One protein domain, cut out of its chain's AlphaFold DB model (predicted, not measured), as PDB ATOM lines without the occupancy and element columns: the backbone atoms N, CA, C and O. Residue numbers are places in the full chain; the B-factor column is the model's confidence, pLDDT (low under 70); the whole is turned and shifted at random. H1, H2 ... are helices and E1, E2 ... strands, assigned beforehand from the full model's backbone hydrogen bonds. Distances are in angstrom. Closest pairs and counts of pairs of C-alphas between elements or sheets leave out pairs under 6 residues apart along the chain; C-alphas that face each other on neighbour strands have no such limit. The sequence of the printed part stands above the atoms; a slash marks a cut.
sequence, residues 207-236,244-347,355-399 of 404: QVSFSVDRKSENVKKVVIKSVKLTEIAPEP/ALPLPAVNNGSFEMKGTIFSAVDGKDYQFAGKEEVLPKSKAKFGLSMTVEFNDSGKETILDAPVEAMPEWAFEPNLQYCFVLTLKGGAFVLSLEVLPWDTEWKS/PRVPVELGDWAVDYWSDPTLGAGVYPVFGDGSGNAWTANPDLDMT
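Overview. This is residues 207 to 236, 244 to 347 and 355 to 399 of the 404 residues of an uncharacterized protein of Alistipes sp (UniProt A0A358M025). The model is a sandwich of two strongly twisted sheets face to face, their strands crossed at 43 degrees: a large branched sheet of E1, E4, E5, E10, E11, E12, E13 and E14 over a smaller antiparallel sheet in the order E3, E2, E7, E8. The short pair E6 and E9 sits at one end, and the loop between E12 and E13 reaches out at the other. The printed part has 179 residues, with fourteen named strands, E1 to E14, followed by one named helix, H1; the class is mostly strand, and the branched sheet is mixed. It is compact, with a radius of gyration of the C-alphas of 16.3 A, yet elongated, spanning 56 by 35 by 34 A.

Along the chain. E1, residues 207 to 214, begins at C-alpha 207 (-49.805, -27.989, 77.276) and is 23.3 A long. E2, residues 222 to 232, is 26.4 A long and bends by 54 degrees at residue 225. E3 is residues 253 to 258 and E4 263 to 265. E5, residues 268 to 278, is 27.3 A long and bends by 53 degrees at residue 271. E6, residues 281 to 284, runs on into E7, residues 287 to 294, at 97 degrees. E8 is residues 300 to 305 and E9 313 to 315. E10, residues 319 to 328, and E11, residues 331 to 340, measure 27.4 A and 28.9 A. E12, residues 359 to 369, is 26.9 A long and bends by 52 degrees at residue 366. E13 is residues 380 to 382, E14 390 to 392, and H1 396 to 399, ending at C-alpha 399 (-63.108, -10.354, 85.271).

Arrangement. E1 has E5 on one side, antiparallel, with N 210 and O 274 2.9 A apart, and E10 on the other side, parallel, with N 211 and O 323 2.9 A apart. E4 and E5 form a hairpin. E10 and E11 form another, with N 324 and O 335 2.8 A apart. E12 has E11 on one side and, on the other side, E13 and E14. In the smaller sheet, E2 is antiparallel to E7, with N 228 and O 289 2.8 A apart. Between the sheets, the closest C-alphas of E2 and E5, Val 222 and Tyr 270, are 5.1 A apart; those of E8 and E14, Ala 305 and Trp 390, are 5.9 A apart. E6 and E9 are antiparallel, with N 281 and O 315 3.0 A apart. H1 is only just on the branched sheet and only grazes it; it is too short for an O i to N i+4 pair.

Size, cuts and confidence. The C-alphas farthest apart, those of Ala 244 and Thr 373, are 56.5 A apart. Residues 237 to 243 and 348 to 354 are not printed, with C-alpha gaps of 13.7 A and 13.0 A across the cuts. Of the links printed whole, none is long. The mean pLDDT of the printed part is 85.3; 25 residues are under 70, among them 372 to 376, 383 to 388 and 395 to 399.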
ATOM      1  N   GLN A 207     -51.197 -28.422  77.131       93.81
ATOM      2  CA  GLN A 207     -49.805 -27.989  77.276       93.81
ATOM      3  C   GLN A 207     -49.715 -26.875  78.315       93.81
ATOM      4  O   GLN A 207     -50.538 -25.962  78.343       93.81
ATOM      5  N   VAL A 208     -48.697 -26.920  79.167       93.88
ATOM      6  CA  VAL A 208     -48.328 -25.806  80.045       93.88
ATOM      7  C   VAL A 208     -46.951 -25.311  79.648       93.88
ATOM      8  O   VAL A 208     -46.052 -26.092  79.344       93.88
ATOM      9  N   SER A 209     -46.765 -23.999  79.662       91.75
ATOM     10  CA  SER A 209     -45.449 -23.405  79.451       91.75
ATOM     11  C   SER A 209     -45.166 -22.369  80.513       91.75
ATOM     12  O   SER A 209     -46.046 -21.577  80.846       91.75
ATOM     13  N   PHE A 210     -43.928 -22.342  80.990       92.31
ATOM     14  CA  PHE A 210     -43.458 -21.345  81.937       92.31
ATOM     15  C   PHE A 210     -42.325 -20.568  81.304       92.31
ATOM     16  O   PHE A 210     -41.403 -21.146  80.725       92.31
ATOM     17  N   SER A 211     -42.404 -19.253  81.426       89.75
ATOM     18  CA  SER A 211     -41.367 -18.345  80.967       89.75
ATOM     19  C   SER A 211     -41.072 -17.297  82.026       89.75
ATOM     20  O   SER A 211     -41.948 -16.902  82.798       89.75
ATOM     21  N   VAL A 212     -39.827 -16.839  82.053       88.25
ATOM     22  CA  VAL A 212     -39.427 -15.645  82.792       88.25
ATOM     23  C   VAL A 212     -39.067 -14.562  81.792       88.25
ATOM     24  O   VAL A 212     -38.367 -14.825  80.816       88.25
ATOM     25  N   ASP A 213     -39.533 -13.346  82.050       82.88
ATOM     26  CA  ASP A 213     -39.163 -12.148  81.312       82.88
ATOM     27  C   ASP A 213     -38.864 -10.988  82.276       82.88
ATOM     28  O   ASP A 213     -39.238 -10.996  83.457       82.88
ATOM     29  N   ARG A 214     -38.186  -9.949  81.784       78.88
ATOM     30  CA  ARG A 214     -37.832  -8.772  82.581       78.88
ATOM     31  C   ARG A 214     -38.263  -7.478  81.913       78.88
ATOM     32  O   ARG A 214     -38.035  -7.256  80.731       78.88
ATOM     33  N   LYS A 215     -38.752  -6.548  82.732       71.94
ATOM     34  CA  LYS A 215     -38.869  -5.124  82.373       71.94
ATOM     35  C   LYS A 215     -37.870  -4.239  83.132       71.94
ATOM     36  O   LYS A 215     -37.935  -3.021  83.040       71.94
ATOM     37  N   SER A 216     -36.955  -4.847  83.891       68.88
ATOM     38  CA  SER A 216     -35.924  -4.186  84.709       68.88
ATOM     39  C   SER A 216     -34.536  -4.782  84.437       68.88
ATOM     40  O   SER A 216     -34.430  -5.918  83.982       68.88
ATOM     41  N   GLU A 217     -33.459  -4.035  84.693       76.56
ATOM     42  CA  GLU A 217     -32.063  -4.425  84.408       76.56
ATOM     43  C   GLU A 217     -31.367  -5.222  85.522       76.56
ATOM     44  O   GLU A 217     -30.264  -5.728  85.319       76.56
ATOM     45  N   ASN A 218     -32.024  -5.401  86.671       78.31
ATOM     46  CA  ASN A 218     -31.449  -6.120  87.818       78.31
ATOM     47  C   ASN A 218     -31.304  -7.635  87.585       78.31
ATOM     48  O   ASN A 218     -30.496  -8.289  88.244       78.31
ATOM     49  N   VAL A 219     -32.061  -8.197  86.639       83.62
ATOM     50  CA  VAL A 219     -31.969  -9.602  86.228       83.62
ATOM     51  C   VAL A 219     -31.248  -9.672  84.892       83.62
ATOM     52  O   VAL A 219     -31.784  -9.280  83.862       83.62
ATOM     53  N   LYS A 220     -30.015 -10.159  84.914       86.56
ATOM     54  CA  LYS A 220     -29.178 -10.385  83.732       86.56
ATOM     55  C   LYS A 220     -29.248 -11.830  83.263       86.56
ATOM     56  O   LYS A 220     -29.112 -12.070  82.069       86.56
ATOM     57  N   LYS A 221     -29.475 -12.759  84.194       88.56
ATOM     58  CA  LYS A 221     -29.590 -14.185  83.907       88.56
ATOM     59  C   LYS A 221     -30.618 -14.859  84.799       88.56
ATOM     60  O   LYS A 221     -30.723 -14.528  85.982       88.56
ATOM     61  N   VAL A 222     -31.335 -15.815  84.228       90.31
ATOM     62  CA  VAL A 222     -32.317 -16.652  84.916       90.31
ATOM     63  C   VAL A 222     -32.100 -18.101  84.517       90.31
ATOM     64  O   VAL A 222     -31.882 -18.393  83.347       90.31
ATOM     65  N   VAL A 223     -32.196 -19.008  85.485       93.00
ATOM     66  CA  VAL A 223     -32.274 -20.448  85.232       93.00
ATOM     67  C   VAL A 223     -33.434 -21.018  86.034       93.00
ATOM     68  O   VAL A 223     -33.393 -21.030  87.264       93.00
ATOM     69  N   ILE A 224     -34.459 -21.517  85.348       94.31
ATOM     70  CA  ILE A 224     -35.535 -22.290  85.979       94.31
ATOM     71  C   ILE A 224     -34.996 -23.698  86.253       94.31
ATOM     72  O   ILE A 224     -34.585 -24.406  85.336       94.31
ATOM     73  N   LYS A 225     -34.967 -24.101  87.524       95.62
ATOM     74  CA  LYS A 225     -34.502 -25.424  87.969       95.62
ATOM     75  C   LYS A 225     -35.631 -26.444  88.010       95.62
ATOM     76  O   LYS A 225     -35.391 -27.621  87.745       95.62
ATOM     77  N   SER A 226     -36.840 -26.004  88.338       96.62
ATOM     78  CA  SER A 226     -38.051 -26.815  88.244       96.62
ATOM     79  C   SER A 226     -39.308 -25.960  88.349       96.62
ATOM     80  O   SER A 226     -39.283 -24.851  88.890       96.62
ATOM     81  N   VAL A 227     -40.415 -26.510  87.857       97.62
ATOM     82  CA  VAL A 227     -41.766 -26.020  88.132       97.62
ATOM     83  C   VAL A 227     -42.608 -27.194  88.604       97.62
ATOM     84  O   VAL A 227     -42.644 -28.236  87.956       97.62
ATOM     85  N   LYS A 228     -43.286 -27.035  89.736       97.69
ATOM     86  CA  LYS A 228     -44.179 -28.030  90.314       97.69
ATOM     87  C   LYS A 228     -45.607 -27.509  90.316       97.69
ATOM     88  O   LYS A 228     -45.874 -26.427  90.834       97.69
ATOM     89  N   LEU A 229     -46.511 -28.329  89.802       98.19
ATOM     90  CA  LEU A 229     -47.951 -28.152  89.902       98.19
ATOM     91  C   LEU A 229     -48.523 -29.175  90.892       98.19
ATOM     92  O   LEU A 229     -48.124 -30.342  90.889       98.19
ATOM     93  N   THR A 230     -49.453 -28.749  91.745       98.19
ATOM     94  CA  THR A 230     -50.173 -29.617  92.699       98.19
ATOM     95  C   THR A 230     -51.672 -29.388  92.617       98.19
ATOM     96  O   THR A 230     -52.105 -28.337  92.154       98.19
ATOM     97  N   GLU A 231     -52.464 -30.345  93.098       97.69
ATOM     98  CA  GLU A 231     -53.924 -30.344  92.934       97.69
ATOM     99  C   GLU A 231     -54.317 -30.222  91.446       97.69
ATOM    100  O   GLU A 231     -55.196 -29.457  91.040       97.69
ATOM    101  N   ILE A 232     -53.605 -30.973  90.602       97.75
ATOM    102  CA  ILE A 232     -53.936 -31.178  89.187       97.75
ATOM    103  C   ILE A 232     -54.502 -32.589  88.988       97.75
ATOM    104  O   ILE A 232     -54.736 -33.314  89.959       97.75
ATOM    105  N   ALA A 233     -54.753 -32.992  87.744       97.94
ATOM    106  CA  ALA A 233     -55.243 -34.336  87.478       97.94
ATOM    107  C   ALA A 233     -54.256 -35.410  87.979       97.94
ATOM    108  O   ALA A 233     -53.044 -35.252  87.803       97.94
ATOM    109  N   PRO A 234     -54.735 -36.482  88.636       97.56
ATOM    110  CA  PRO A 234     -53.887 -37.614  88.985       97.56
ATOM    111  C   PRO A 234     -53.427 -38.345  87.720       97.56
ATOM    112  O   PRO A 234     -54.164 -38.422  86.738       97.56
ATOM    113  N   GLU A 235     -52.221 -38.905  87.769       95.88
ATOM    114  CA  GLU A 235     -51.677 -39.761  86.715       95.88
ATOM    115  C   GLU A 235     -51.542 -41.223  87.187       95.88
ATOM    116  O   GLU A 235     -51.287 -41.457  88.376       95.88
ATOM    117  N   PRO A 236     -51.693 -42.212  86.286       96.00
ATOM    118  CA  PRO A 236     -52.111 -42.058  84.890       96.00
ATOM    119  C   PRO A 236     -53.613 -41.766  84.735       96.00
ATOM    120  O   PRO A 236     -54.435 -42.252  85.514       96.00
ATOM    121  N   ALA A 244     -61.999 -39.231  74.781       94.75
ATOM    122  CA  ALA A 244     -61.423 -38.170  75.600       94.75
ATOM    123  C   ALA A 244     -60.822 -38.743  76.895       94.75
ATOM    124  O   ALA A 244     -61.395 -39.647  77.507       94.75
ATOM    125  N   LEU A 245     -59.704 -38.169  77.353       96.19
ATOM    126  CA  LEU A 245     -59.185 -38.475  78.686       96.19
ATOM    127  C   LEU A 245     -60.186 -38.001  79.755       96.19
ATOM    128  O   LEU A 245     -60.758 -36.913  79.621       96.19
ATOM    129  N   PRO A 246     -60.425 -38.792  80.816       94.38
ATOM    130  CA  PRO A 246     -61.415 -38.452  81.825       94.38
ATOM    131  C   PRO A 246     -60.997 -37.214  82.621       94.38
ATOM    132  O   PRO A 246     -59.869 -37.120  83.103       94.38
ATOM    133  N   LEU A 247     -61.943 -36.298  82.846       94.94
ATOM    134  CA  LEU A 247     -61.760 -35.233  83.829       94.94
ATOM    135  C   LEU A 247     -61.925 -35.815  85.240       94.94
ATOM    136  O   LEU A 247     -62.958 -36.427  85.534       94.94
ATOM    137  N   PRO A 248     -60.952 -35.625  86.143       92.31
ATOM    138  CA  PRO A 248     -61.048 -36.159  87.491       92.31
ATOM    139  C   PRO A 248     -62.125 -35.420  88.294       92.31
ATOM    140  O   PRO A 248     -62.256 -34.194  88.225       92.31
ATOM    141  N   ALA A 249     -62.866 -36.164  89.117       91.69
ATOM    142  CA  ALA A 249     -63.826 -35.580  90.057       91.69
ATOM    143  C   ALA A 249     -63.136 -34.748  91.155       91.69
ATOM    144  O   ALA A 249     -63.724 -33.803  91.676       91.69
ATOM    145  N   VAL A 250     -61.894 -35.102  91.500       93.50
ATOM    146  CA  VAL A 250     -61.045 -34.396  92.466       93.50
ATOM    147  C   VAL A 250     -59.634 -34.308  91.894       93.50
ATOM    148  O   VAL A 250     -59.057 -35.330  91.523       93.50
ATOM    149  N   ASN A 251     -59.076 -33.102  91.835       96.31
ATOM    150  CA  ASN A 251     -57.707 -32.878  91.381       96.31
ATOM    151  C   ASN A 251     -56.741 -33.040  92.557       96.31
ATOM    152  O   ASN A 251     -56.514 -32.078  93.267       96.31
ATOM    153  N   ASN A 252     -56.198 -34.235  92.780       96.25
ATOM    154  CA  ASN A 252     -55.255 -34.527  93.872       96.25
ATOM    155  C   ASN A 252     -53.881 -35.013  93.366       96.25
ATOM    156  O   ASN A 252     -53.090 -35.578  94.124       96.25
ATOM    157  N   GLY A 253     -53.617 -34.839  92.071       97.81
ATOM    158  CA  GLY A 253     -52.351 -35.163  91.431       97.81
ATOM    159  C   GLY A 253     -51.315 -34.053  91.568       97.81
ATOM    160  O   GLY A 253     -51.596 -32.931  92.002       97.81
ATOM    161  N   SER A 254     -50.094 -34.365  91.148       97.75
ATOM    162  CA  SER A 254     -48.998 -33.404  91.055       97.75
ATOM    163  C   SER A 254     -48.083 -33.752  89.896       97.75
ATOM    164  O   SER A 254     -47.914 -34.932  89.600       97.75
ATOM    165  N   PHE A 255     -47.432 -32.749  89.322       98.06
ATOM    166  CA  PHE A 255     -46.439 -32.938  88.274       98.06
ATOM    167  C   PHE A 255     -45.285 -31.959  88.460       98.06
ATOM    168  O   PHE A 255     -45.496 -30.813  88.862       98.06
ATOM    169  N   GLU A 256     -44.061 -32.414  88.202       97.50
ATOM    170  CA  GLU A 256     -42.861 -31.593  88.327       97.50
ATOM    171  C   GLU A 256     -42.072 -31.591  87.018       97.50
ATOM    172  O   GLU A 256     -41.412 -32.567  86.661       97.50
ATOM    173  N   MET A 257     -42.092 -30.443  86.353       96.25
ATOM    174  CA  MET A 257     -41.270 -30.128  85.197       96.25
ATOM    175  C   MET A 257     -39.827 -29.901  85.649       96.25
ATOM    176  O   MET A 257     -39.548 -29.034  86.485       96.25
ATOM    177  N   LYS A 258     -38.891 -30.681  85.103       94.56
ATOM    178  CA  LYS A 258     -37.470 -30.628  85.472       94.56
ATOM    179  C   LYS A 258     -36.728 -29.548  84.692       94.56
ATOM    180  O   LYS A 258     -37.004 -29.324  83.523       94.56
ATOM    181  N   GLY A 259     -35.712 -28.944  85.310       89.94
ATOM    182  CA  GLY A 259     -34.901 -27.855  84.744       89.94
ATOM    183  C   GLY A 259     -34.320 -28.114  83.350       89.94
ATOM    184  O   GLY A 259     -34.062 -27.174  82.613       89.94
ATOM    185  N   THR A 260     -34.141 -29.379  82.966       92.00
ATOM    186  CA  THR A 260     -33.587 -29.790  81.668       92.00
ATOM    187  C   THR A 260     -34.453 -29.427  80.467       92.00
ATOM    188  O   THR A 260     -33.929 -29.380  79.360       92.00
ATOM    189  N   ILE A 261     -35.753 -29.194  80.663       90.56
ATOM    190  CA  ILE A 261     -36.665 -28.804  79.576       90.56
ATOM    191  C   ILE A 261     -36.633 -27.294  79.320       90.56
ATOM    192  O   ILE A 261     -37.156 -26.811  78.319       90.56
ATOM    193  N   PHE A 262     -36.066 -26.540  80.262       90.38
ATOM    194  CA  PHE A 262     -36.022 -25.095  80.207       90.38
ATOM    195  C   PHE A 262     -34.704 -24.640  79.589       90.38
ATOM    196  O   PHE A 262     -33.631 -25.156  79.904       90.38
ATOM    197  N   SER A 263     -34.779 -23.641  78.719       89.19
ATOM    198  CA  SER A 263     -33.616 -23.086  78.034       89.19
ATOM    199  C   SER A 263     -33.719 -21.571  77.912       89.19
ATOM    200  O   SER A 263     -34.806 -20.993  78.002       89.19
ATOM    201  N   ALA A 264     -32.565 -20.922  77.757       85.81
ATOM    202  CA  ALA A 264     -32.518 -19.494  77.498       85.81
ATOM    203  C   ALA A 264     -33.034 -19.224  76.084       85.81
ATOM    204  O   ALA A 264     -32.731 -19.973  75.157       85.81
ATOM    205  N   VAL A 265     -33.789 -18.144  75.920       82.00
ATOM    206  CA  VAL A 265     -34.203 -17.674  74.600       82.00
ATOM    207  C   VAL A 265     -32.986 -17.056  73.911       82.00
ATOM    208  O   VAL A 265     -32.238 -16.301  74.536       82.00
ATOM    209  N   ASP A 266     -32.784 -17.377  72.633       79.44
ATOM    210  CA  ASP A 266     -31.587 -17.008  71.874       79.44
ATOM    211  C   ASP A 266     -31.183 -15.535  72.054       79.44
ATOM    212  O   ASP A 266     -31.931 -14.598  71.763       79.44
ATOM    213  N   GLY A 267     -29.959 -15.335  72.556       76.38
ATOM    214  CA  GLY A 267     -29.368 -14.014  72.791       76.38
ATOM    215  C   GLY A 267     -29.923 -13.250  74.001       76.38
ATOM    216  O   GLY A 267     -29.567 -12.084  74.191       76.38
ATOM    217  N   LYS A 268     -30.780 -13.869  74.824       83.56
ATOM    218  CA  LYS A 268     -31.425 -13.250  75.988       83.56
ATOM    219  C   LYS A 268     -31.351 -14.168  77.216       83.56
ATOM    220  O   LYS A 268     -32.339 -14.775  77.601       83.56
ATOM    221  N   ASP A 269     -30.218 -14.168  77.917       82.50
ATOM    222  CA  ASP A 269     -29.988 -14.976  79.141       82.50
ATOM    223  C   ASP A 269     -30.985 -14.721  80.292       82.50
ATOM    224  O   ASP A 269     -31.085 -15.496  81.244       82.50
ATOM    225  N   TYR A 270     -31.714 -13.611  80.227       80.00
ATOM    226  CA  TYR A 270     -32.761 -13.238  81.172       80.00
ATOM    227  C   TYR A 270     -34.163 -13.716  80.769       80.00
ATOM    228  O   TYR A 270     -35.087 -13.578  81.569       80.00
ATOM    229  N   GLN A 271     -34.323 -14.226  79.545       83.75
ATOM    230  CA  GLN A 271     -35.526 -14.903  79.084       83.75
ATOM    231  C   GLN A 271     -35.259 -16.401  79.101       83.75
ATOM    232  O   GLN A 271     -34.371 -16.890  78.410       83.75
ATOM    233  N   PHE A 272     -36.015 -17.126  79.914       82.81
ATOM    234  CA  PHE A 272     -35.849 -18.565  80.098       82.81
ATOM    235  C   PHE A 272     -37.220 -19.211  80.001       82.81
ATOM    236  O   PHE A 272     -38.151 -18.728  80.645       82.81
ATOM    237  N   ALA A 273     -37.366 -20.249  79.183       88.44
ATOM    238  CA  ALA A 273     -38.666 -20.832  78.884       88.44
ATOM    239  C   ALA A 273     -38.592 -22.346  78.708       88.44
ATOM    240  O   ALA A 273     -37.563 -22.896  78.322       88.44
ATOM    241  N   GLY A 274     -39.706 -23.007  78.995       89.44
ATOM    242  CA  GLY A 274     -39.892 -24.439  78.818       89.44
ATOM    243  C   GLY A 274     -41.375 -24.770  78.821       89.44
ATOM    244  O   GLY A 274     -42.199 -24.002  79.331       89.44
ATOM    245  N   LYS A 275     -41.717 -25.900  78.216       92.06
ATOM    246  CA  LYS A 275     -43.094 -26.360  78.068       92.06
ATOM    247  C   LYS A 275     -43.153 -27.869  78.188       92.06
ATOM    248  O   LYS A 275     -42.172 -28.533  77.876       92.06
ATOM    249  N   GLU A 276     -44.292 -28.362  78.640       94.69
ATOM    250  CA  GLU A 276     -44.534 -29.783  78.852       94.69
ATOM    251  C   GLU A 276     -46.039 -30.051  78.803       94.69
ATOM    252  O   GLU A 276     -46.863 -29.160  79.044       94.69
ATOM    253  N   GLU A 277     -46.401 -31.289  78.508       95.56
ATOM    254  CA  GLU A 277     -47.784 -31.728  78.446       95.56
ATOM    255  C   GLU A 277     -48.307 -32.143  79.821       95.56
ATOM    256  O   GLU A 277     -47.615 -32.759  80.630       95.56
ATOM    257  N   VAL A 278     -49.567 -31.817  80.088       97.50
ATOM    258  CA  VAL A 278     -50.277 -32.205  81.308       97.50
ATOM    259  C   VAL A 278     -51.632 -32.799  80.960       97.50
ATOM    260  O   VAL A 278     -52.265 -32.448  79.960       97.50
ATOM    261  N   LEU A 279     -52.094 -33.704  81.812       98.31
ATOM    262  CA  LEU A 279     -53.421 -34.287  81.703       98.31
ATOM    263  C   LEU A 279     -54.500 -33.207  81.905       98.31
ATOM    264  O   LEU A 279     -54.322 -32.323  82.757       98.31
ATOM    265  N   PRO A 280     -55.637 -33.292  81.188       96.62
ATOM    266  CA  PRO A 280     -56.751 -32.380  81.395       96.62
ATOM    267  C   PRO A 280     -57.235 -32.404  82.846       96.62
ATOM    268  O   PRO A 280     -57.367 -33.469  83.453       96.62
ATOM    269  N   LYS A 281     -57.538 -31.232  83.407       95.62
ATOM    270  CA  LYS A 281     -58.035 -31.097  84.785       95.62
ATOM    271  C   LYS A 281     -59.374 -30.378  84.826       95.62
ATOM    272  O   LYS A 281     -59.609 -29.426  84.081       95.62
ATOM    273  N   SER A 282     -60.228 -30.780  85.762       94.25
ATOM    274  CA  SER A 282     -61.485 -30.086  86.055       94.25
ATOM    275  C   SER A 282     -61.217 -28.688  86.629       94.25
ATOM    276  O   SER A 282     -60.167 -28.449  87.231       94.25
ATOM    277  N   LYS A 283     -62.146 -27.742  86.441       94.25
ATOM    278  CA  LYS A 283     -62.006 -26.364  86.943       94.25
ATOM    279  C   LYS A 283     -61.925 -26.359  88.473       94.25
ATOM    280  O   LYS A 283     -62.903 -26.669  89.142       94.25
ATOM    281  N   ALA A 284     -60.750 -26.036  89.004       93.69
ATOM    282  CA  ALA A 284     -60.465 -25.969  90.437       93.69
ATOM    283  C   ALA A 284     -59.156 -25.210  90.667       93.69
ATOM    284  O   ALA A 284     -58.353 -25.081  89.734       93.69
ATOM    285  N   LYS A 285     -58.929 -24.746  91.897       94.56
ATOM    286  CA  LYS A 285     -57.640 -24.181  92.313       94.56
ATOM    287  C   LYS A 285     -56.528 -25.229  92.209       94.56
ATOM    288  O   LYS A 285     -56.796 -26.428  92.255       94.56
ATOM    289  N   PHE A 286     -55.292 -24.768  92.062       95.81
ATOM    290  CA  PHE A 286     -54.099 -25.607  91.966       95.81
ATOM    291  C   PHE A 286     -52.907 -24.879  92.586       95.81
ATOM    292  O   PHE A 286     -52.916 -23.658  92.677       95.81
ATOM    293  N   GLY A 287     -51.893 -25.608  93.037       96.12
ATOM    294  CA  GLY A 287     -50.662 -25.006  93.549       96.12
ATOM    295  C   GLY A 287     -49.624 -24.883  92.444       96.12
ATOM    296  O   GLY A 287     -49.559 -25.738  91.556       96.12
ATOM    297  N   LEU A 288     -48.803 -23.840  92.514       96.50
ATOM    298  CA  LEU A 288     -47.687 -23.610  91.604       96.50
ATOM    299  C   LEU A 288     -46.459 -23.226  92.420       96.50
ATOM    300  O   LEU A 288     -46.489 -22.271  93.186       96.50
ATOM    301  N   SER A 289     -45.365 -23.954  92.226       95.38
ATOM    302  CA  SER A 289     -44.084 -23.662  92.862       95.38
ATOM    303  C   SER A 289     -42.986 -23.691  91.815       95.38
ATOM    304  O   SER A 289     -42.851 -24.673  91.088       95.38
ATOM    305  N   MET A 290     -42.206 -22.625  91.703       95.19
ATOM    306  CA  MET A 290     -41.132 -22.515  90.719       95.19
ATOM    307  C   MET A 290     -39.803 -22.259  91.419       95.19
ATOM    308  O   MET A 290     -39.668 -21.303  92.178       95.19
ATOM    309  N   THR A 291     -38.804 -23.090  91.138       95.19
ATOM    310  CA  THR A 291     -37.447 -22.929  91.669       95.19
ATOM    311  C   THR A 291     -36.579 -22.259  90.616       95.19
ATOM    312  O   THR A 291     -36.404 -22.791  89.517       95.19
ATOM    313  N   VAL A 292     -36.021 -21.097  90.943       93.00
ATOM    314  CA  VAL A 292     -35.273 -20.239  90.019       93.00
ATOM    315  C   VAL A 292     -33.931 -19.846  90.616       93.00
ATOM    316  O   VAL A 292     -33.833 -19.487  91.785       93.00
ATOM    317  N   GLU A 293     -32.888 -19.851  89.798       92.44
ATOM    318  CA  GLU A 293     -31.614 -19.214  90.112       92.44
ATOM    319  C   GLU A 293     -31.485 -17.908  89.320       92.44
ATOM    320  O   GLU A 293     -31.631 -17.888  88.096       92.44
ATOM    321  N   PHE A 294     -31.188 -16.815  90.023       89.44
ATOM    322  CA  PHE A 294     -30.971 -15.501  89.421       89.44
ATOM    323  C   PHE A 294     -29.481 -15.159  89.384       89.44
ATOM    324  O   PHE A 294     -28.767 -15.390  90.363       89.44
ATOM    325  N   ASN A 295     -29.037 -14.577  88.264       90.25
ATOM    326  CA  ASN A 295     -27.719 -13.963  88.057       90.25
ATOM    327  C   ASN A 295     -26.519 -14.823  88.487       90.25
ATOM    328  O   ASN A 295     -25.569 -14.285  89.058       90.25
ATOM    329  N   ASP A 296     -26.571 -16.138  88.248       88.31
ATOM    330  CA  ASP A 296     -25.529 -17.089  88.671       88.31
ATOM    331  C   ASP A 296     -25.169 -16.963  90.163       88.31
ATOM    332  O   ASP A 296     -24.014 -17.096  90.570       88.31
ATOM    333  N   SER A 297     -26.158 -16.640  91.001       88.88
ATOM    334  CA  SER A 297     -25.949 -16.469  92.442       88.88
ATOM    335  C   SER A 297     -25.561 -17.762  93.156       88.88
ATOM    336  O   SER A 297     -25.102 -17.700  94.297       88.88
ATOM    337  N   GLY A 298     -25.773 -18.929  92.535       87.75
ATOM    338  CA  GLY A 298     -25.643 -20.228  93.189       87.75
ATOM    339  C   GLY A 298     -26.695 -20.467  94.277       87.75
ATOM    340  O   GLY A 298     -26.600 -21.455  95.004       87.75
ATOM    341  N   LYS A 299     -27.687 -19.574  94.412       87.25
ATOM    342  CA  LYS A 299     -28.767 -19.668  95.392       87.25
ATOM    343  C   LYS A 299     -30.099 -19.866  94.683       87.25
ATOM    344  O   LYS A 299     -30.508 -19.060  93.848       87.25
ATOM    345  N   GLU A 300     -30.803 -20.913  95.084       90.75
ATOM    346  CA  GLU A 300     -32.160 -21.168  94.626       90.75
ATOM    347  C   GLU A 300     -33.152 -20.246  95.340       90.75
ATOM    348  O   GLU A 300     -33.155 -20.104  96.566       90.75
ATOM    349  N   THR A 301     -33.988 -19.603  94.537       90.25
ATOM    350  CA  THR A 301     -35.147 -18.827  94.953       90.25
ATOM    351  C   THR A 301     -36.383 -19.632  94.601       90.25
ATOM    352  O   THR A 301     -36.601 -19.962  93.439       90.25
ATOM    353  N   ILE A 302     -37.190 -19.954  95.600       91.25
ATOM    354  CA  ILE A 302     -38.474 -20.621  95.393       91.25
ATOM    355  C   ILE A 302     -39.521 -19.520  95.217       91.25
ATOM    356  O   ILE A 302     -39.491 -18.541  95.945       91.25
ATOM    357  N   LEU A 303     -40.423 -19.638  94.256       92.62
ATOM    358  CA  LEU A 303     -41.566 -18.751  94.067       92.62
ATOM    359  C   LEU A 303     -42.807 -19.619  94.203       92.62
ATOM    360  O   LEU A 303     -43.105 -20.417  93.316       92.62
ATOM    361  N   ASP A 304     -43.459 -19.520  95.357       92.31
ATOM    362  CA  ASP A 304     -44.547 -20.411  95.751       92.31
ATOM    363  C   ASP A 304     -45.877 -19.655  95.747       92.31
ATOM    364  O   ASP A 304     -46.009 -18.631  96.417       92.31
ATOM    365  N   ALA A 305     -46.833 -20.150  94.966       92.81
ATOM    366  CA  ALA A 305     -48.219 -19.712  94.928       92.81
ATOM    367  C   ALA A 305     -49.093 -20.880  95.435       92.81
ATOM    368  O   ALA A 305     -49.355 -21.836  94.690       92.81
ATOM    369  N   PRO A 306     -49.509 -20.857  96.716       91.50
ATOM    370  CA  PRO A 306     -50.220 -21.975  97.323       91.50
ATOM    371  C   PRO A 306     -51.622 -22.133  96.730       91.50
ATOM    372  O   PRO A 306     -52.231 -21.160  96.283       91.50
ATOM    373  N   VAL A 307     -52.164 -23.355  96.811       92.62
ATOM    374  CA  VAL A 307     -53.480 -23.731  96.258       92.62
ATOM    375  C   VAL A 307     -54.562 -22.713  96.620       92.62
ATOM    376  O   VAL A 307     -55.294 -22.266  95.749       92.62
ATOM    377  N   GLU A 308     -54.635 -22.294  97.885       89.88
ATOM    378  CA  GLU A 308     -55.686 -21.387  98.362       89.88
ATOM    379  C   GLU A 308     -55.650 -19.993  97.726       89.88
ATOM    380  O   GLU A 308     -56.695 -19.344  97.622       89.88
ATOM    381  N   ALA A 309     -54.473 -19.543  97.287       87.19
ATOM    382  CA  ALA A 309     -54.259 -18.221  96.709       87.19
ATOM    383  C   ALA A 309     -54.346 -18.206  95.175       87.19
ATOM    384  O   ALA A 309     -54.405 -17.133  94.579       87.19
ATOM    385  N   MET A 310     -54.340 -19.373  94.530       90.44
ATOM    386  CA  MET A 310     -54.465 -19.492  93.081       90.44
ATOM    387  C   MET A 310     -55.940 -19.501  92.652       90.44
ATOM    388  O   MET A 310     -56.788 -20.038  93.371       90.44
ATOM    389  N   PRO A 311     -56.283 -18.932  91.483       88.56
ATOM    390  CA  PRO A 311     -57.650 -18.965  90.980       88.56
ATOM    391  C   PRO A 311     -58.044 -20.359  90.489       88.56
ATOM    392  O   PRO A 311     -57.207 -21.207  90.170       88.56
ATOM    393  N   GLU A 312     -59.351 -20.588  90.377       90.81
ATOM    394  CA  GLU A 312     -59.862 -21.804  89.755       90.81
ATOM    395  C   GLU A 312     -59.641 -21.782  88.245       90.81
ATOM    396  O   GLU A 312     -60.133 -20.895  87.544       90.81
ATOM    397  N   TRP A 313     -58.971 -22.808  87.727       91.00
ATOM    398  CA  TRP A 313     -58.729 -22.942  86.294       91.00
ATOM    399  C   TRP A 313     -58.881 -24.391  85.842       91.00
ATOM    400  O   TRP A 313     -58.612 -25.319  86.610       91.00
ATOM    401  N   ALA A 314     -59.335 -24.599  84.610       92.94
ATOM    402  CA  ALA A 314     -59.343 -25.908  83.958       92.94
ATOM    403  C   ALA A 314     -58.170 -25.997  82.980       92.94
ATOM    404  O   ALA A 314     -57.798 -24.983  82.393       92.94
ATOM    405  N   PHE A 315     -57.622 -27.197  82.791       94.75
ATOM    406  CA  PHE A 315     -56.737 -27.478  81.660       94.75
ATOM    407  C   PHE A 315     -57.522 -28.332  80.678       94.75
ATOM    408  O   PHE A 315     -57.860 -29.475  80.978       94.75
ATOM    409  N   GLU A 316     -57.899 -27.723  79.563       92.62
ATOM    410  CA  GLU A 316     -58.689 -28.329  78.502       92.62
ATOM    411  C   GLU A 316     -57.761 -28.927  77.444       92.62
ATOM    412  O   GLU A 316     -56.672 -28.388  77.195       92.62
ATOM    413  N   PRO A 317     -58.154 -30.055  76.833       92.38
ATOM    414  CA  PRO A 317     -57.341 -30.685  75.813       92.38
ATOM    415  C   PRO A 317     -57.126 -29.746  74.623       92.38
ATOM    416  O   PRO A 317     -57.979 -28.917  74.310       92.38
ATOM    417  N   ASN A 318     -55.991 -29.904  73.942       89.25
ATOM    418  CA  ASN A 318     -55.635 -29.127  72.756       89.25
ATOM    419  C   ASN A 318     -55.535 -27.602  72.998       89.25
ATOM    420  O   ASN A 318     -55.744 -26.815  72.082       89.25
ATOM    421  N   LEU A 319     -55.217 -27.164  74.220       88.44
ATOM    422  CA  LEU A 319     -54.887 -25.768  74.541       88.44
ATOM    423  C   LEU A 319     -53.528 -25.669  75.237       88.44
ATOM    424  O   LEU A 319     -53.101 -26.599  75.925       88.44
ATOM    425  N   GLN A 320     -52.888 -24.508  75.096       88.94
ATOM    426  CA  GLN A 320     -51.676 -24.145  75.819       88.94
ATOM    427  C   GLN A 320     -51.971 -23.087  76.891       88.94
ATOM    428  O   GLN A 320     -52.604 -22.065  76.623       88.94
ATOM    429  N   TYR A 321     -51.465 -23.317  78.101       91.69
ATOM    430  CA  TYR A 321     -51.555 -22.422  79.253       91.69
ATOM    431  C   TYR A 321     -50.174 -21.821  79.536       91.69
ATOM    432  O   TYR A 321     -49.286 -22.470  80.095       91.69
ATOM    433  N   CYS A 322     -49.986 -20.572  79.118       90.81
ATOM    434  CA  CYS A 322     -48.723 -19.853  79.186       90.81
ATOM    435  C   CYS A 322     -48.622 -19.034  80.470       90.81
ATOM    436  O   CYS A 322     -49.185 -17.944  80.572       90.81
ATOM    437  N   PHE A 323     -47.863 -19.542  81.431       92.56
ATOM    438  CA  PHE A 323     -47.485 -18.829  82.638       92.56
ATOM    439  C   PHE A 323     -46.239 -17.980  82.373       92.56
ATOM    440  O   PHE A 323     -45.188 -18.481  81.968       92.56
ATOM    441  N   VAL A 324     -46.350 -16.679  82.613       90.00
ATOM    442  CA  VAL A 324     -45.275 -15.712  82.378       90.00
ATOM    443  C   VAL A 324     -44.952 -15.003  83.680       90.00
ATOM    444  O   VAL A 324     -45.784 -14.273  84.220       90.00
ATOM    445  N   LEU A 325     -43.729 -15.185  84.168       91.00
ATOM    446  CA  LEU A 325     -43.189 -14.446  85.299       91.00
ATOM    447  C   LEU A 325     -42.469 -13.195  84.790       91.00
ATOM    448  O   LEU A 325     -41.380 -13.280  84.232       91.00
ATOM    449  N   THR A 326     -43.053 -12.020  85.002       88.62
ATOM    450  CA  THR A 326     -42.472 -10.740  84.581       88.62
ATOM    451  C   THR A 326     -41.938  -9.958  85.773       88.62
ATOM    452  O   THR A 326     -42.695  -9.603  86.675       88.62
ATOM    453  N   LEU A 327     -40.660  -9.570  85.748       85.06
ATOM    454  CA  LEU A 327     -40.128  -8.611  86.725       85.06
ATOM    455  C   LEU A 327     -40.601  -7.181  86.404       85.06
ATOM    456  O   LEU A 327     -40.144  -6.584  85.422       85.06
ATOM    457  N   LYS A 328     -41.464  -6.610  87.258       80.88
ATOM    458  CA  LYS A 328     -41.967  -5.227  87.172       80.88
ATOM    459  C   LYS A 328     -41.567  -4.429  88.419       80.88
ATOM    460  O   LYS A 328     -42.104  -4.658  89.491       80.88
ATOM    461  N   GLY A 329     -40.650  -3.466  88.276       64.88
ATOM    462  CA  GLY A 329     -40.513  -2.322  89.200       64.88
ATOM    463  C   GLY A 329     -40.358  -2.603  90.707       64.88
ATOM    464  O   GLY A 329     -40.607  -1.690  91.482       64.88
ATOM    465  N   GLY A 330     -39.964  -3.815  91.118       81.94
ATOM    466  CA  GLY A 330     -39.901  -4.225  92.529       81.94
ATOM    467  C   GLY A 330     -40.734  -5.459  92.887       81.94
ATOM    468  O   GLY A 330     -40.730  -5.857  94.038       81.94
ATOM    469  N   ALA A 331     -41.416  -6.094  91.933       87.25
ATOM    470  CA  ALA A 331     -42.125  -7.353  92.154       87.25
ATOM    471  C   ALA A 331     -41.976  -8.296  90.955       87.25
ATOM    472  O   ALA A 331     -41.799  -7.856  89.811       87.25
ATOM    473  N   PHE A 332     -42.067  -9.595  91.212       89.69
ATOM    474  CA  PHE A 332     -42.291 -10.587  90.167       89.69
ATOM    475  C   PHE A 332     -43.786 -10.804  90.008       89.69
ATOM    476  O   PHE A 332     -44.439 -11.222  90.951       89.69
ATOM    477  N   VAL A 333     -44.317 -10.544  88.819       90.50
ATOM    478  CA  VAL A 333     -45.740 -10.694  88.511       90.50
ATOM    479  C   VAL A 333     -45.940 -11.948  87.676       90.50
ATOM    480  O   VAL A 333     -45.328 -12.071  86.615       90.50
ATOM    481  N   LEU A 334     -46.806 -12.854  88.120       92.88
ATOM    482  CA  LEU A 334     -47.218 -14.011  87.334       92.88
ATOM    483  C   LEU A 334     -48.479 -13.669  86.546       92.88
ATOM    484  O   LEU A 334     -49.464 -13.168  87.087       92.88
ATOM    485  N   SER A 335     -48.472 -13.964  85.257       90.31
ATOM    486  CA  SER A 335     -49.649 -13.847  84.403       90.31
ATOM    487  C   SER A 335     -49.899 -15.147  83.654       90.31
ATOM    488  O   SER A 335     -48.961 -15.896  83.392       90.31
ATOM    489  N   LEU A 336     -51.158 -15.401  83.313       89.88
ATOM    490  CA  LEU A 336     -51.588 -16.537  82.513       89.88
ATOM    491  C   LEU A 336     -52.201 -16.053  81.206       89.88
ATOM    492  O   LEU A 336     -53.083 -15.196  81.194       89.88
ATOM    493  N   GLU A 337     -51.766 -16.650  80.108       86.00
ATOM    494  CA  GLU A 337     -52.381 -16.518  78.796       86.00
ATOM    495  C   GLU A 337     -52.806 -17.905  78.300       86.00
ATOM    496  O   GLU A 337     -52.057 -18.867  78.446       86.00
ATOM    497  N   VAL A 338     -54.008 -18.021  77.731       86.56
ATOM    498  CA  VAL A 338     -54.495 -19.277  77.141       86.56
ATOM    499  C   VAL A 338     -54.494 -19.135  75.628       86.56
ATOM    500  O   VAL A 338     -55.110 -18.212  75.090       86.56
ATOM    501  N   LEU A 339     -53.796 -20.042  74.954       82.56
ATOM    502  CA  LEU A 339     -53.552 -20.008  73.518       82.56
ATOM    503  C   LEU A 339     -53.961 -21.329  72.848       82.56
ATOM    504  O   LEU A 339     -53.990 -22.372  73.505       82.56
ATOM    505  N   PRO A 340     -54.241 -21.310  71.531       83.19
ATOM    506  CA  PRO A 340     -54.186 -22.519  70.710       83.19
ATOM    507  C   PRO A 340     -52.824 -23.211  70.875       83.19
ATOM    508  O   PRO A 340     -51.808 -22.518  70.937       83.19
ATOM    509  N   TRP A 341     -52.801 -24.545  70.904       82.56
ATOM    510  CA  TRP A 341     -51.628 -25.371  71.222       82.56
ATOM    511  C   TRP A 341     -50.368 -25.013  70.433       82.56
ATOM    512  O   TRP A 341     -49.279 -24.943  70.992       82.56
ATOM    513  N   ASP A 342     -50.501 -24.784  69.128       75.44
ATOM    514  CA  ASP A 342     -49.355 -24.564  68.237       75.44
ATOM    515  C   ASP A 342     -48.977 -23.082  68.108       75.44
ATOM    516  O   ASP A 342     -48.159 -22.698  67.271       75.44
ATOM    517  N   THR A 343     -49.573 -22.218  68.932       73.31
ATOM    518  CA  THR A 343     -49.240 -20.795  68.923       73.31
ATOM    519  C   THR A 343     -47.936 -20.575  69.666       73.31
ATOM    520  O   THR A 343     -47.876 -20.700  70.886       73.31
ATOM    521  N   GLU A 344     -46.902 -20.128  68.956       67.81
ATOM    522  CA  GLU A 344     -45.701 -19.650  69.631       67.81
ATOM    523  C   GLU A 344     -46.037 -18.497  70.588       67.81
ATOM    524  O   GLU A 344     -46.577 -17.434  70.221       67.81
ATOM    525  N   TRP A 345     -45.682 -18.701  71.855       64.12
ATOM    526  CA  TRP A 345     -45.647 -17.613  72.809       64.12
ATOM    527  C   TRP A 345     -44.508 -16.660  72.428       64.12
ATOM    528  O   TRP A 345     -43.354 -17.066  72.314       64.12
ATOM    529  N   LYS A 346     -44.841 -15.382  72.225       63.97
ATOM    530  CA  LYS A 346     -43.878 -14.313  71.956       63.97
ATOM    531  C   LYS A 346     -43.974 -13.294  73.088       63.97
ATOM    532  O   LYS A 346     -45.077 -12.860  73.416       63.97
ATOM    533  N   SER A 347     -42.830 -12.910  73.654       56.25
ATOM    534  CA  SER A 347     -42.736 -11.891  74.715       56.25
ATOM    535  C   SER A 347     -43.120 -10.488  74.233       56.25
ATOM    536  O   SER A 347     -43.596  -9.671  75.023       56.25
ATOM    537  N   PRO A 355     -54.907  -9.428  69.944       48.19
ATOM    538  CA  PRO A 355     -54.884  -8.956  71.320       48.19
ATOM    539  C   PRO A 355     -54.667 -10.146  72.259       48.19
ATOM    540  O   PRO A 355     -55.577 -10.924  72.529       48.19
ATOM    541  N   ARG A 356     -53.431 -10.271  72.735       59.22
ATOM    542  CA  ARG A 356     -53.028 -11.134  73.840       59.22
ATOM    543  C   ARG A 356     -53.488 -10.447  75.119       59.22
ATOM    544  O   ARG A 356     -53.005  -9.356  75.423       59.22
ATOM    545  N   VAL A 357     -54.466 -11.017  75.823       65.25
ATOM    546  CA  VAL A 357     -54.966 -10.457  77.091       65.25
ATOM    547  C   VAL A 357     -54.504 -11.371  78.222       65.25
ATOM    548  O   VAL A 357     -55.268 -12.231  78.658       65.25
ATOM    549  N   PRO A 358     -53.238 -11.246  78.664       77.75
ATOM    550  CA  PRO A 358     -52.774 -11.988  79.819       77.75
ATOM    551  C   PRO A 358     -53.599 -11.581  81.039       77.75
ATOM    552  O   PRO A 358     -53.869 -10.399  81.265       77.75
ATOM    553  N   VAL A 359     -53.983 -12.573  81.832       84.88
ATOM    554  CA  VAL A 359     -54.643 -12.373  83.114       84.88
ATOM    555  C   VAL A 359     -53.571 -12.392  84.196       84.88
ATOM    556  O   VAL A 359     -52.844 -13.372  84.342       84.88
ATOM    557  N   GLU A 360     -53.446 -11.301  84.946       89.19
ATOM    558  CA  GLU A 360     -52.511 -11.227  86.069       89.19
ATOM    559  C   GLU A 360     -53.033 -12.087  87.224       89.19
ATOM    560  O   GLU A 360     -54.134 -11.852  87.716       89.19
ATOM    561  N   LEU A 361     -52.264 -13.101  87.627       90.94
ATOM    562  CA  LEU A 361     -52.658 -14.040  88.679       90.94
ATOM    563  C   LEU A 361     -52.304 -13.520  90.077       90.94
ATOM    564  O   LEU A 361     -53.014 -13.794  91.044       90.94
ATOM    565  N   GLY A 362     -51.205 -12.777  90.177       91.25
ATOM    566  CA  GLY A 362     -50.661 -12.261  91.426       91.25
ATOM    567  C   GLY A 362     -49.172 -11.947  91.314       91.25
ATOM    568  O   GLY A 362     -48.584 -12.029  90.227       91.25
ATOM    569  N   ASP A 363     -48.561 -11.597  92.440       91.81
ATOM    570  CA  ASP A 363     -47.183 -11.137  92.504       91.81
ATOM    571  C   ASP A 363     -46.422 -11.562  93.772       91.81
ATOM    572  O   ASP A 363     -47.001 -11.894  94.806       91.81
ATOM    573  N   TRP A 364     -45.091 -11.545  93.680       91.94
ATOM    574  CA  TRP A 364     -44.173 -11.625  94.816       91.94
ATOM    575  C   TRP A 364     -43.391 -10.311  94.937       91.94
ATOM    576  O   TRP A 364     -42.585  -9.979  94.057       91.94
ATOM    577  N   ALA A 365     -43.584  -9.591  96.042       89.94
ATOM    578  CA  ALA A 365     -42.913  -8.320  96.311       89.94
ATOM    579  C   ALA A 365     -41.434  -8.512  96.688       89.94
ATOM    580  O   ALA A 365     -41.101  -9.225  97.631       89.94
ATOM    581  N   VAL A 366     -40.535  -7.852  95.959       87.12
ATOM    582  CA  VAL A 366     -39.094  -7.858  96.227       87.12
ATOM    583  C   VAL A 366     -38.755  -6.672  97.126       87.12
ATOM    584  O   VAL A 366     -38.765  -5.526  96.677       87.12
ATOM    585  N   ASP A 367     -38.388  -6.952  98.373       85.56
ATOM    586  CA  ASP A 367     -37.985  -5.935  99.348       85.56
ATOM    587  C   ASP A 367     -36.658  -5.285  98.950       85.56
ATOM    588  O   ASP A 367     -36.517  -4.061  98.929       85.56
ATOM    589  N   TYR A 368     -35.662  -6.114  98.634       84.81
ATOM    590  CA  TYR A 368     -34.360  -5.665  98.157       84.81
ATOM    591  C   TYR A 368     -33.633  -6.769  97.382       84.81
ATOM    592  O   TYR A 368     -34.019  -7.935  97.388       84.81
ATOM    593  N   TRP A 369     -32.552  -6.396  96.700       85.31
ATOM    594  CA  TRP A 369     -31.644  -7.331  96.036       85.31
ATOM    595  C   TRP A 369     -30.400  -7.531  96.895       85.31
ATOM    596  O   TRP A 369     -29.876  -6.565  97.450       85.31
ATOM    597  N   SER A 370     -29.927  -8.770  97.015       83.50
ATOM    598  CA  SER A 370     -28.749  -9.102  97.821       83.50
ATOM    599  C   SER A 370     -27.533  -8.245  97.440       83.50
ATOM    600  O   SER A 370     -27.270  -8.042  96.252       83.50
ATOM    601  N   ASP A 371     -26.776  -7.787  98.438       71.38
ATOM    602  CA  ASP A 371     -25.644  -6.878  98.241       71.38
ATOM    603  C   ASP A 371     -24.524  -7.519  97.379       71.38
ATOM    604  O   ASP A 371     -23.981  -8.563  97.758       71.38
ATOM    605  N   PRO A 372     -24.143  -6.907  96.238       61.84
ATOM    606  CA  PRO A 372     -23.094  -7.418  95.353       61.84
ATOM    607  C   PRO A 372     -21.673  -7.367  95.950       61.84
ATOM    608  O   PRO A 372     -20.747  -7.934  95.369       61.84
ATOM    609  N   THR A 373     -21.452  -6.702  97.089       58.47
ATOM    610  CA  THR A 373     -20.113  -6.519  97.686       58.47
ATOM    611  C   THR A 373     -19.500  -7.790  98.286       58.47
ATOM    612  O   THR A 373     -18.305  -7.808  98.582       58.47
ATOM    613  N   LEU A 374     -20.270  -8.877  98.412       54.97
ATOM    614  CA  LEU A 374     -19.814 -10.161  98.965       54.97
ATOM    615  C   LEU A 374     -19.254 -11.144  97.917       54.97
ATOM    616  O   LEU A 374     -18.968 -12.291  98.250       54.97
ATOM    617  N   GLY A 375     -19.087 -10.723  96.657       53.97
ATOM    618  CA  GLY A 375     -18.508 -11.562  95.597       53.97
ATOM    619  C   GLY A 375     -19.407 -12.711  95.112       53.97
ATOM    620  O   GLY A 375     -18.973 -13.502  94.279       53.97
ATOM    621  N   ALA A 376     -20.645 -12.794  95.607       61.91
ATOM    622  CA  ALA A 376     -21.690 -13.696  95.127       61.91
ATOM    623  C   ALA A 376     -22.595 -12.986  94.101       61.91
ATOM    624  O   ALA A 376     -22.751 -11.763  94.146       61.91
ATOM    625  N   GLY A 377     -23.194 -13.743  93.175       76.62
ATOM    626  CA  GLY A 377     -24.193 -13.214  92.239       76.62
ATOM    627  C   GLY A 377     -25.437 -12.665  92.957       76.62
ATOM    628  O   GLY A 377     -25.742 -13.041  94.088       76.62
ATOM    629  N   VAL A 378     -26.152 -11.746  92.302       85.50
ATOM    630  CA  VAL A 378     -27.244 -10.953  92.901       85.50
ATOM    631  C   VAL A 378     -28.596 -11.670  92.789       85.50
ATOM    632  O   VAL A 378     -29.009 -12.017  91.687       85.50
ATOM    633  N   TYR A 379     -29.331 -11.827  93.890       86.50
ATOM    634  CA  TYR A 379     -30.639 -12.501  93.938       86.50
ATOM    635  C   TYR A 379     -31.690 -11.674  94.708       86.50
ATOM    636  O   TYR A 379     -31.317 -10.814  95.515       86.50
ATOM    637  N   PRO A 380     -32.998 -11.884  94.465       87.50
ATOM    638  CA  PRO A 380     -34.053 -11.137  95.147       87.50
ATOM    639  C   PRO A 380     -34.243 -11.615  96.593       87.50
ATOM    640  O   PRO A 380     -34.110 -12.802  96.897       87.50
ATOM    641  N   VAL A 381     -34.583 -10.689  97.485       85.69
ATOM    642  CA  VAL A 381     -34.989 -10.966  98.866       85.69
ATOM    643  C   VAL A 381     -36.426 -10.485  99.059       85.69
ATOM    644  O   VAL A 381     -36.750  -9.347  98.725       85.69
ATOM    645  N   PHE A 382     -37.272 -11.369  99.587       85.06
ATOM    646  CA  PHE A 382     -38.680 -11.123  99.914       85.06
ATOM    647  C   PHE A 382     -38.819 -10.843 101.421       85.06
ATOM    648  O   PHE A 382     -37.965 -11.285 102.196       85.06
ATOM    649  N   GLY A 383     -39.858 -10.110 101.825       68.31
ATOM    650  CA  GLY A 383     -39.971  -9.532 103.169       68.31
ATOM    651  C   GLY A 383     -40.018 -10.456 104.390       68.31
ATOM    652  O   GLY A 383     -40.147 -11.675 104.288       68.31
ATOM    653  N   ASP A 384     -39.808  -9.781 105.531       57.34
ATOM    654  CA  ASP A 384     -39.426 -10.110 106.928       57.34
ATOM    655  C   ASP A 384     -39.418 -11.542 107.523       57.34
ATOM    656  O   ASP A 384     -39.396 -11.710 108.745       57.34
ATOM    657  N   GLY A 385     -39.227 -12.583 106.716       51.28
ATOM    658  CA  GLY A 385     -38.792 -13.901 107.199       51.28
ATOM    659  C   GLY A 385     -39.821 -15.021 107.064       51.28
ATOM    660  O   GLY A 385     -39.516 -16.160 107.421       51.28
ATOM    661  N   SER A 386     -40.988 -14.748 106.479       48.25
ATOM    662  CA  SER A 386     -41.829 -15.771 105.854       48.25
ATOM    663  C   SER A 386     -41.537 -15.772 104.357       48.25
ATOM    664  O   SER A 386     -41.946 -14.856 103.649       48.25
ATOM    665  N   GLY A 387     -40.766 -16.754 103.886       54.84
ATOM    666  CA  GLY A 387     -40.315 -16.831 102.497       54.84
ATOM    667  C   GLY A 387     -41.426 -16.539 101.485       54.84
ATOM    668  O   GLY A 387     -42.518 -17.080 101.594       54.84
ATOM    669  N   ASN A 388     -41.111 -15.696 100.500       66.88
ATOM    670  CA  ASN A 388     -41.872 -15.521  99.261       66.88
ATOM    671  C   ASN A 388     -43.374 -15.255  99.467       66.88
ATOM    672  O   ASN A 388     -44.202 -16.021  98.980       66.88
ATOM    673  N   ALA A 389     -43.738 -14.182 100.175       75.38
ATOM    674  CA  ALA A 389     -45.140 -13.812 100.378       75.38
ATOM    675  C   ALA A 389     -45.842 -13.495  99.038       75.38
ATOM    676  O   ALA A 389     -45.770 -12.379  98.525       75.38
ATOM    677  N   TRP A 390     -46.488 -14.509  98.459       89.81
ATOM    678  CA  TRP A 390     -47.338 -14.391  97.280       89.81
ATOM    679  C   TRP A 390     -48.587 -13.573  97.600       89.81
ATOM    680  O   TRP A 390     -49.273 -13.830  98.593       89.81
ATOM    681  N   THR A 391     -48.911 -12.634  96.720       89.56
ATOM    682  CA  THR A 391     -50.124 -11.823  96.775       89.56
ATOM    683  C   THR A 391     -50.976 -12.144  95.555       89.56
ATOM    684  O   THR A 391     -50.577 -11.886  94.426       89.56
ATOM    685  N   ALA A 392     -52.150 -12.737  95.769       88.44
ATOM    686  CA  ALA A 392     -53.089 -13.013  94.686       88.44
ATOM    687  C   ALA A 392     -53.675 -11.707  94.131       88.44
ATOM    688  O   ALA A 392     -53.945 -10.777  94.894       88.44
ATOM    689  N   ASN A 393     -53.930 -11.656  92.823       85.25
ATOM    690  CA  ASN A 393     -54.601 -10.512  92.219       85.25
ATOM    691  C   ASN A 393     -56.089 -10.477  92.648       85.25
ATOM    692  O   ASN A 393     -56.845 -11.380  92.279       85.25
ATOM    693  N   PRO A 394     -56.542  -9.443  93.385       71.50
ATOM    694  CA  PRO A 394     -57.921  -9.354  93.866       71.50
ATOM    695  C   PRO A 394     -58.950  -9.120  92.746       71.50
ATOM    696  O   PRO A 394     -60.129  -9.418  92.932       71.50
ATOM    697  N   ASP A 395     -58.530  -8.625  91.577       69.12
ATOM    698  CA  ASP A 395     -59.432  -8.281  90.467       69.12
ATOM    699  C   ASP A 395     -59.835  -9.497  89.604       69.12
ATOM    700  O   ASP A 395     -60.665  -9.386  88.691       69.12
ATOM    701  N   LEU A 396     -59.286 -10.681  89.898       64.75
ATOM    702  CA  LEU A 396     -59.632 -11.936  89.221       64.75
ATOM    703  C   LEU A 396     -61.105 -12.316  89.409       64.75
ATOM    704  O   LEU A 396     -61.736 -12.785  88.459       64.75
ATOM    705  N   ASP A 397     -61.677 -12.038  90.584       51.56
ATOM    706  CA  ASP A 397     -63.081 -12.339  90.893       51.56
ATOM    707  C   ASP A 397     -64.074 -11.476  90.090       51.56
ATOM    708  O   ASP A 397     -65.247 -11.831  89.967       51.56
ATOM    709  N   MET A 398     -63.628 -10.360  89.498       40.19
ATOM    710  CA  MET A 398     -64.496  -9.448  88.741       40.19
ATOM    711  C   MET A 398     -64.435  -9.636  87.217       40.19
ATOM    712  O   MET A 398     -65.244  -9.034  86.507       40.19
ATOM    713  N   THR A 399     -63.506 -10.449  86.693       41.88
ATOM    714  CA  THR A 399     -63.108 -10.354  85.271       41.88
ATOM    715  C   THR A 399     -63.301 -11.633  84.443       41.88
ATOM    716  O   THR A 399     -63.089 -11.611  83.230       41.88
TER     717      THR A 399